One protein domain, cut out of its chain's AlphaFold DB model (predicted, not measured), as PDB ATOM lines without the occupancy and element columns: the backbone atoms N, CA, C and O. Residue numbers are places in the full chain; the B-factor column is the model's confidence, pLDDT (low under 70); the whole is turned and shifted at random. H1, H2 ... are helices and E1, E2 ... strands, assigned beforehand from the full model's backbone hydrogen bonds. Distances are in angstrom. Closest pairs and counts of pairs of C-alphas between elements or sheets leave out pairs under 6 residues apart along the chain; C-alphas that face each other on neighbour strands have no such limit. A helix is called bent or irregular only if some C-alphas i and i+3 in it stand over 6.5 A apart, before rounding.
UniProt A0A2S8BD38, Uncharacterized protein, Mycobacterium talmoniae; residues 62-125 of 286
ATOM      1  N   GLU A  62     -33.572  21.920  55.248       83.75
ATOM      2  CA  GLU A  62     -34.032  22.999  54.363       83.75
ATOM      3  C   GLU A  62     -33.254  23.056  53.040       83.75
ATOM      4  O   GLU A  62     -33.712  23.631  52.049       83.75
ATOM      5  N   THR A  63     -32.066  22.448  53.004       88.44
ATOM      6  CA  THR A  63     -31.241  22.373  51.797       88.44
ATOM      7  C   THR A  63     -31.881  21.465  50.745       88.44
ATOM      8  O   THR A  63     -32.565  20.499  51.066       88.44
ATOM      9  N   LEU A  64     -31.678  21.762  49.459       90.38
ATOM     10  CA  LEU A  64     -32.229  20.971  48.354       90.38
ATOM     11  C   LEU A  64     -31.164  20.063  47.735       90.38
ATOM     12  O   LEU A  64     -29.990  20.424  47.651       90.38
ATOM     13  N   ARG A  65     -31.590  18.904  47.229       90.94
ATOM     14  CA  ARG A  65     -30.758  17.961  46.473       90.94
ATOM     15  C   ARG A  65     -31.449  17.494  45.197       90.94
ATOM     16  O   ARG A  65     -32.676  17.472  45.107       90.94
ATOM     17  N   VAL A  66     -30.650  17.048  44.230       90.75
ATOM     18  CA  VAL A  66     -31.143  16.317  43.055       90.75
ATOM     19  C   VAL A  66     -31.292  14.844  43.427       90.75
ATOM     20  O   VAL A  66     -30.333  14.227  43.884       90.75
ATOM     21  N   VAL A  67     -32.489  14.288  43.250       88.69
ATOM     22  CA  VAL A  67     -32.806  12.887  43.582       88.69
ATOM     23  C   VAL A  67     -32.732  12.000  42.349       88.69
ATOM     24  O   VAL A  67     -32.159  10.917  42.386       88.69
ATOM     25  N   SER A  68     -33.325  12.446  41.246       86.56
ATOM     26  CA  SER A  68     -33.356  11.678  40.008       86.56
ATOM     27  C   SER A  68     -33.380  12.596  38.797       86.56
ATOM     28  O   SER A  68     -33.778  13.758  38.879       86.56
ATOM     29  N   VAL A  69     -32.943  12.066  37.660       88.69
ATOM     30  CA  VAL A  69     -33.024  12.735  36.364       88.69
ATOM     31  C   VAL A  69     -33.709  11.782  35.399       88.69
ATOM     32  O   VAL A  69     -33.302  10.628  35.273       88.69
ATOM     33  N   ARG A  70     -34.751  12.257  34.714       88.50
ATOM     34  CA  ARG A  70     -35.507  11.479  33.726       88.50
ATOM     35  C   ARG A  70     -35.469  12.132  32.350       88.50
ATOM     36  O   ARG A  70     -35.319  13.345  32.223       88.50
ATOM     37  N   GLY A  71     -35.615  11.310  31.314       83.06
ATOM     38  CA  GLY A  71     -35.654  11.756  29.917       83.06
ATOM     39  C   GLY A  71     -34.283  12.001  29.274       83.06
ATOM     40  O   GLY A  71     -34.224  12.256  28.074       83.06
ATOM     41  N   ALA A  72     -33.180  11.901  30.021       83.56
ATOM     42  CA  ALA A  72     -31.832  11.895  29.451       83.56
ATOM     43  C   ALA A  72     -31.497  10.502  28.892       83.56
ATOM     44  O   ALA A  72     -31.796   9.499  29.533       83.56
ATOM     45  N   GLY A  73     -30.858  10.436  27.721       80.94
ATOM     46  CA  GLY A  73     -30.217   9.191  27.280       80.94
ATOM     47  C   GLY A  73     -28.938   8.918  28.080       80.94
ATOM     48  O   GLY A  73     -28.346   9.858  28.606       80.94
ATOM     49  N   ASP A  74     -28.466   7.670  28.119       82.25
ATOM     50  CA  ASP A  74     -27.309   7.252  28.940       82.25
ATOM     51  C   ASP A  74     -26.065   8.135  28.742       82.25
ATOM     52  O   ASP A  74     -25.437   8.570  29.704       82.25
ATOM     53  N   HIS A  75     -25.755   8.494  27.492       82.81
ATOM     54  CA  HIS A  75     -24.627   9.369  27.141       82.81
ATOM     55  C   HIS A  75     -24.785  10.829  27.613       82.81
ATOM     56  O   HIS A  75     -23.810  11.577  27.650       82.81
ATOM     57  N   GLN A  76     -26.004  11.255  27.948       83.62
ATOM     58  CA  GLN A  76     -26.330  12.600  28.431       83.62
ATOM     59  C   GLN A  76     -26.556  12.642  29.940       83.62
ATOM     60  O   GLN A  76     -26.603  13.738  30.492       83.62
ATOM     61  N   LEU A  77     -26.693  11.494  30.612       85.88
ATOM     62  CA  LEU A  77     -27.077  11.434  32.020       85.88
ATOM     63  C   LEU A  77     -26.094  12.196  32.919       85.88
ATOM     64  O   LEU A  77     -26.528  12.977  33.760       85.88
ATOM     65  N   SER A  78     -24.783  12.059  32.691       88.56
ATOM     66  CA  SER A  78     -23.760  12.793  33.452       88.56
ATOM     67  C   SER A  78     -23.870  14.309  33.264       88.56
ATOM     68  O   SER A  78     -23.902  15.052  34.241       88.56
ATOM     69  N   ALA A  79     -24.008  14.773  32.017       88.75
ATOM     70  CA  ALA A  79     -24.184  16.197  31.716       88.75
ATOM     71  C   ALA A  79     -25.524  16.737  32.247       88.75
ATOM     72  O   ALA A  79     -25.638  17.912  32.603       88.75
ATOM     73  N   ALA A  80     -26.548  15.885  32.295       88.69
ATOM     74  CA  ALA A  80     -27.842  16.228  32.847       88.69
ATOM     75  C   ALA A  80     -27.802  16.366  34.365       88.69
ATOM     76  O   ALA A  80     -28.357  17.325  34.897       88.69
ATOM     77  N   TRP A  81     -27.088  15.472  35.042       90.25
ATOM     78  CA  TRP A  81     -26.865  15.527  36.479       90.25
ATOM     79  C   TRP A  81     -26.080  16.775  36.895       90.25
ATOM     80  O   TRP A  81     -26.520  17.506  37.776       90.25
ATOM     81  N   GLU A  82     -24.978  17.088  36.209       91.62
ATOM     82  CA  GLU A  82     -24.185  18.301  36.465       91.62
ATOM     83  C   GLU A  82     -25.031  19.574  36.290       91.62
ATOM     84  O   GLU A  82     -25.053  20.462  37.142       91.62
ATOM     85  N   LYS A  83     -25.821  19.650  35.212       90.00
ATOM     86  CA  LYS A  83     -26.736  20.779  34.997       90.00
ATOM     87  C   LYS A  83     -27.857  20.844  36.030       90.00
ATOM     88  O   LYS A  83     -28.284  21.949  36.350       90.00
ATOM     89  N   ALA A  84     -28.346  19.705  36.516       89.81
ATOM     90  CA  ALA A  84     -29.327  19.656  37.593       89.81
ATOM     91  C   ALA A  84     -28.728  20.157  38.915       89.81
ATOM     92  O   ALA A  84     -29.393  20.904  39.624       89.81
ATOM     93  N   GLN A  85     -27.466  19.834  39.216       90.69
ATOM     94  CA  GLN A  85     -26.766  20.376  40.386       90.69
ATOM     95  C   GLN A  85     -26.628  21.900  40.301       90.69
ATOM     96  O   GLN A  85     -26.979  22.588  41.251       90.69
ATOM     97  N   ASN A  86     -26.283  22.438  39.128       90.50
ATOM     98  CA  ASN A  86     -26.249  23.889  38.896       90.50
ATOM     99  C   ASN A  86     -27.632  24.574  39.018       90.50
ATOM    100  O   ASN A  86     -27.714  25.802  39.043       90.50
ATOM    101  N   LEU A  87     -28.748  23.825  39.040       87.38
ATOM    102  CA  LEU A  87     -30.064  24.401  39.347       87.38
ATOM    103  C   LEU A  87     -30.229  24.698  40.836       87.38
ATOM    104  O   LEU A  87     -30.993  25.608  41.147       87.38
ATOM    105  N   LEU A  88     -29.530  23.980  41.721       88.69
ATOM    106  CA  LEU A  88     -29.613  24.172  43.172       88.69
ATOM    107  C   LEU A  88     -29.097  25.552  43.600       88.69
ATOM    108  O   LEU A  88     -29.620  26.124  44.549       88.69
ATOM    109  N   ASP A  89     -28.158  26.130  42.846       87.56
ATOM    110  CA  ASP A  89     -27.620  27.474  43.099       87.56
ATOM    111  C   ASP A  89     -28.622  28.601  42.788       87.56
ATOM    112  O   ASP A  89     -28.370  29.775  43.075       87.56
ATOM    113  N   LYS A  90     -29.764  28.286  42.158       83.94
ATOM    114  CA  LYS A  90     -30.771  29.293  41.818       83.94
ATOM    115  C   LYS A  90     -31.648  29.609  43.031       83.94
ATOM    116  O   LYS A  90     -32.308  28.710  43.554       83.94
ATOM    117  N   PRO A  91     -31.761  30.888  43.430       80.94
ATOM    118  CA  PRO A  91     -32.625  31.271  44.538       80.94
ATOM    119  C   PRO A  91     -34.103  31.017  44.203       80.94
ATOM    120  O   PRO A  91     -34.540  31.215  43.067       80.94
ATOM    121  N   GLY A  92     -34.882  30.604  45.206       82.31
ATOM    122  CA  GLY A  92     -36.331  30.389  45.082       82.31
ATOM    123  C   GLY A  92     -36.742  29.062  44.439       82.31
ATOM    124  O   GLY A  92     -37.913  28.886  44.091       82.31
ATOM    125  N   LEU A  93     -35.802  28.130  44.274       85.75
ATOM    126  CA  LEU A  93     -36.100  26.776  43.833       85.75
ATOM    127  C   LEU A  93     -36.972  26.061  44.871       85.75
ATOM    128  O   LEU A  93     -36.752  26.178  46.072       85.75
ATOM    129  N   LYS A  94     -37.981  25.332  44.398       86.69
ATOM    130  CA  LYS A  94     -38.906  24.574  45.250       86.69
ATOM    131  C   LYS A  94     -38.745  23.078  45.005       86.69
ATOM    132  O   LYS A  94     -38.351  22.708  43.901       86.69
ATOM    133  N   PRO A  95     -39.088  22.212  45.968       87.56
ATOM    134  CA  PRO A  95     -39.198  20.782  45.714       87.56
ATOM    135  C   PRO A  95     -40.141  20.468  44.541       87.56
ATOM    136  O   PRO A  95     -41.143  21.159  44.344       87.56
ATOM    137  N   GLY A  96     -39.818  19.434  43.767       87.62
ATOM    138  CA  GLY A  96     -40.609  18.940  42.641       87.62
ATOM    139  C   GLY A  96     -39.786  18.658  41.385       87.62
ATOM    140  O   GLY A  96     -38.556  18.720  41.380       87.62
ATOM    141  N   TRP A  97     -40.486  18.336  40.298       89.12
ATOM    142  CA  TRP A  97     -39.882  18.114  38.986       89.12
ATOM    143  C   TRP A  97     -39.590  19.441  38.284       89.12
ATOM    144  O   TRP A  97     -40.494  20.244  38.052       89.12
ATOM    145  N   HIS A  98     -38.330  19.649  37.903       89.38
ATOM    146  CA  HIS A  98     -37.879  20.834  37.177       89.38
ATOM    147  C   HIS A  98     -37.285  20.460  35.829       89.38
ATOM    148  O   HIS A  98     -36.415  19.594  35.730       89.38
ATOM    149  N   ARG A  99     -37.698  21.174  34.782       88.31
ATOM    150  CA  ARG A  99     -37.090  21.049  33.454       88.31
ATOM    151  C   ARG A  99     -35.658  21.568  33.486       88.31
ATOM    152  O   ARG A  99     -35.415  22.712  33.878       88.31
ATOM    153  N   ILE A 100     -34.717  20.771  32.989       85.44
ATOM    154  CA  ILE A 100     -33.324  21.192  32.898       85.44
ATOM    155  C   ILE A 100     -33.137  22.044  31.630       85.44
ATOM    156  O   ILE A 100     -33.380  21.565  30.515       85.44
ATOM    157  N   PRO A 101     -32.714  23.317  31.752       81.38
ATOM    158  CA  PRO A 101     -32.597  24.205  30.605       81.38
ATOM    159  C   PRO A 101     -31.600  23.689  29.566       81.38
ATOM    160  O   PRO A 101     -30.536  23.163  29.898       81.38
ATOM    161  N   ARG A 102     -31.903  23.942  28.287       74.75
ATOM    162  CA  ARG A 102     -30.996  23.670  27.157       74.75
ATOM    163  C   ARG A 102     -30.560  22.199  27.052       74.75
ATOM    164  O   ARG A 102     -29.446  21.919  26.612       74.75
ATOM    165  N   MET A 103     -31.426  21.267  27.445       73.50
ATOM    166  CA  MET A 103     -31.314  19.856  27.080       73.50
ATOM    167  C   MET A 103     -32.610  19.367  26.456       73.50
ATOM    168  O   MET A 103     -33.706  19.711  26.900       73.50
ATOM    169  N   ARG A 104     -32.452  18.574  25.401       75.25
ATOM    170  CA  ARG A 104     -33.533  17.822  24.778       75.25
ATOM    171  C   ARG A 104     -33.351  16.375  25.182       75.25
ATOM    172  O   ARG A 104     -32.230  15.876  25.144       75.25
ATOM    173  N   GLY A 105     -34.434  15.761  25.614       69.81
ATOM    174  CA  GLY A 105     -34.446  14.375  26.013       69.81
ATOM    175  C   GLY A 105     -34.201  13.455  24.832       69.81
ATOM    176  O   GLY A 105     -34.454  13.801  23.673       69.81
ATOM    177  N   ALA A 106     -33.711  12.265  25.144       66.12
ATOM    178  CA  ALA A 106     -33.719  11.169  24.198       66.12
ATOM    179  C   ALA A 106     -35.183  10.746  24.044       66.12
ATOM    180  O   ALA A 106     -35.762  10.178  24.969       66.12
ATOM    181  N   GLY A 107     -35.817  11.103  22.924       58.59
ATOM    182  CA  GLY A 107     -37.193  10.697  22.657       58.59
ATOM    183  C   GLY A 107     -37.305   9.178  22.771       58.59
ATOM    184  O   GLY A 107     -36.698   8.455  21.985       58.59
ATOM    185  N   SER A 108     -38.044   8.685  23.765       56.69
ATOM    186  CA  SER A 108     -38.464   7.287  23.782       56.69
ATOM    187  C   SER A 108     -39.527   7.090  22.701       56.69
ATOM    188  O   SER A 108     -40.287   8.018  22.416       56.69
ATOM    189  N   ASN A 109     -39.578   5.906  22.082       49.00
ATOM    190  CA  ASN A 109     -40.591   5.542  21.084       49.00
ATOM    191  C   ASN A 109     -42.008   5.749  21.664       49.00
ATOM    192  O   ASN A 109     -42.536   4.868  22.335       49.00
ATOM    193  N   GLY A 110     -42.598   6.928  21.440       51.09
ATOM    194  CA  GLY A 110     -43.905   7.333  21.974       51.09
ATOM    195  C   GLY A 110     -43.954   8.728  22.615       51.09
ATOM    196  O   GLY A 110     -45.043   9.278  22.748       51.09
ATOM    197  N   SER A 111     -42.816   9.339  22.960       53.56
ATOM    198  CA  SER A 111     -42.769  10.725  23.449       53.56
ATOM    199  C   SER A 111     -42.568  11.685  22.276       53.56
ATOM    200  O   SER A 111     -41.628  11.527  21.499       53.56
ATOM    201  N   GLY A 112     -43.463  12.665  22.121       48.81
ATOM    202  CA  GLY A 112     -43.408  13.656  21.042       48.81
ATOM    203  C   GLY A 112     -42.090  14.459  20.993       48.81
ATOM    204  O   GLY A 112     -41.279  14.382  21.914       48.81
ATOM    205  N   PRO A 113     -41.871  15.271  19.940       49.22
ATOM    206  CA  PRO A 113     -40.601  15.951  19.619       49.22
ATOM    207  C   PRO A 113     -40.096  17.004  20.636       49.22
ATOM    208  O   PRO A 113     -39.165  17.751  20.335       49.22
ATOM    209  N   ASP A 114     -40.665  17.050  21.842       56.91
ATOM    210  CA  ASP A 114     -40.305  17.950  22.945       56.91
ATOM    211  C   ASP A 114     -40.143  17.187  24.277       56.91
ATOM    212  O   ASP A 114     -40.494  17.688  25.344       56.91
ATOM    213  N   ALA A 115     -39.627  15.948  24.231       67.25
ATOM    214  CA  ALA A 115     -39.248  15.218  25.440       67.25
ATOM    215  C   ALA A 115     -38.219  16.057  26.213       67.25
ATOM    216  O   ALA A 115     -37.087  16.242  25.769       67.25
ATOM    217  N   ALA A 116     -38.626  16.645  27.331       78.50
ATOM    218  CA  ALA A 116     -37.758  17.458  28.164       78.50
ATOM    219  C   ALA A 116     -36.966  16.559  29.119       78.50
ATOM    220  O   ALA A 116     -37.504  15.589  29.648       78.50
ATOM    221  N   VAL A 117     -35.696  16.891  29.357       84.69
ATOM    222  CA  VAL A 117     -34.963  16.298  30.480       84.69
ATOM    223  C   VAL A 117     -35.405  17.015  31.749       84.69
ATOM    224  O   VAL A 117     -35.364  18.248  31.810       84.69
ATOM    225  N   GLU A 118     -35.822  16.255  32.752       88.81
ATOM    226  CA  GLU A 118     -36.322  16.783  34.019       88.81
ATOM    227  C   GLU A 118     -35.523  16.207  35.185       88.81
ATOM    228  O   GLU A 118     -35.132  15.040  35.162       88.81
ATOM    229  N   ALA A 119     -35.285  17.031  36.200       90.31
ATOM    230  CA  ALA A 119     -34.663  16.643  37.455       90.31
ATOM    231  C   ALA A 119     -35.690  16.725  38.586       90.31
ATOM    232  O   ALA A 119     -36.379  17.738  38.722       90.31
ATOM    233  N   LEU A 120     -35.768  15.681  39.404       89.88
ATOM    234  CA  LEU A 120     -36.487  15.718  40.668       89.88
ATOM    235  C   LEU A 120     -35.599  16.383  41.712       89.88
ATOM    236  O   LEU A 120     -34.512  15.887  42.025       89.88
ATOM    237  N   ILE A 121     -36.084  17.491  42.254       90.88
ATOM    238  CA  ILE A 121     -35.442  18.220  43.340       90.88
ATOM    239  C   ILE A 121     -36.253  17.967  44.599       90.88
ATOM    240  O   ILE A 121     -37.457  18.209  44.620       90.88
ATOM    241  N   ALA A 122     -35.603  17.489  45.650       89.88
ATOM    242  CA  ALA A 122     -36.241  17.242  46.935       89.88
ATOM    243  C   ALA A 122     -35.396  17.837  48.068       89.88
ATOM    244  O   ALA A 122     -34.201  18.073  47.869       89.88
ATOM    245  N   PRO A 123     -35.984  18.064  49.252       90.44
ATOM    246  CA  PRO A 123     -35.222  18.395  50.451       90.44
ATOM    247  C   PRO A 123     -34.111  17.369  50.691       90.44
ATOM    248  O   PRO A 123     -34.314  16.176  50.464       90.44
ATOM    249  N   ALA A 124     -32.923  17.800  51.101       91.31
ATOM    250  CA  ALA A 124     -31.822  16.921  51.465       91.31
ATOM    251  C   ALA A 124     -32.153  16.188  52.767       91.31
ATOM    252  O   ALA A 124     -32.886  16.701  53.605       91.31
ATOM    253  N   HIS A 125     -31.634  14.974  52.946       92.88
ATOM    254  CA  HIS A 125     -31.839  14.262  54.202       92.88
ATOM    255  C   HIS A 125     -31.019  14.903  55.313       92.88
ATOM    256  O   HIS A 125     -29.847  15.234  55.133       92.88
TER     257      HIS A 125
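Overview. This is residues 62 to 125 of the 286 residues of an uncharacterized protein of Mycobacterium talmoniae (UniProt A0A2S8BD38). A strongly twisted three-stranded sheet has one helix, H1, packed over one face, making two layers, and the other face is bare of helices. The long link from E2 to E3, residues 105 to 115, makes one end of the elongated outline. The printed part has 64 residues, with E1, H1, E2 and E3 in that order along the chain; the sheet order is E1, E3, E2, all antiparallel, and the class is mixed, helices and strands. The whole is compact, with a radius of gyration of the C-alphas of 11.9 A and spans of 38 by 20 by 19 A.

Arrangement. E1, residues 62 to 70, is an edge strand and the antiparallel neighbour of E3, residues 116 to 125, at 145 degrees; N 65 and O 122 are within hydrogen-bond range at 2.8 A. H1, residues 74 to 88, is on the sheet; its closest C-alphas to E1 are Gln 85 to Val 66, 6.5 A. In H1, 8 of 11 O i to N i+4 pairs are within hydrogen-bond range. E2, residues 96 to 104, is the other edge strand and forms a hairpin with E3, antiparallel at 141 degrees; N 98 and O 119 are 2.9 A apart. The closest C-alphas of H1 and E2 are those of Ala 84 and Ile 100, 6.4 A. E1, H1 and E2 form a split strand-helix-strand unit, two strands running the same way with E3 between them, and its crossover is left-handed.

Along the chain. E1 begins at C-alpha 62 (-34.032, 22.999, 54.363) and measures 23.7 A. H1 measures 22.2 A and is irregular: C-alphas 75 and 78 are 7.2 A apart. E2 measures 19.2 A and bends by 84 degrees at residue 101. E3 measures 26.9 A and ends at C-alpha 125 (-31.839, 14.262, 54.202).

Size, cuts and confidence. The C-alphas farthest apart, of Glu 62 and Asn 109, are 38.1 A apart. The printed part has no cut. The link from E2 to E3 is long, 11 residues, and these residues, 105 to 115, have pLDDT under 70.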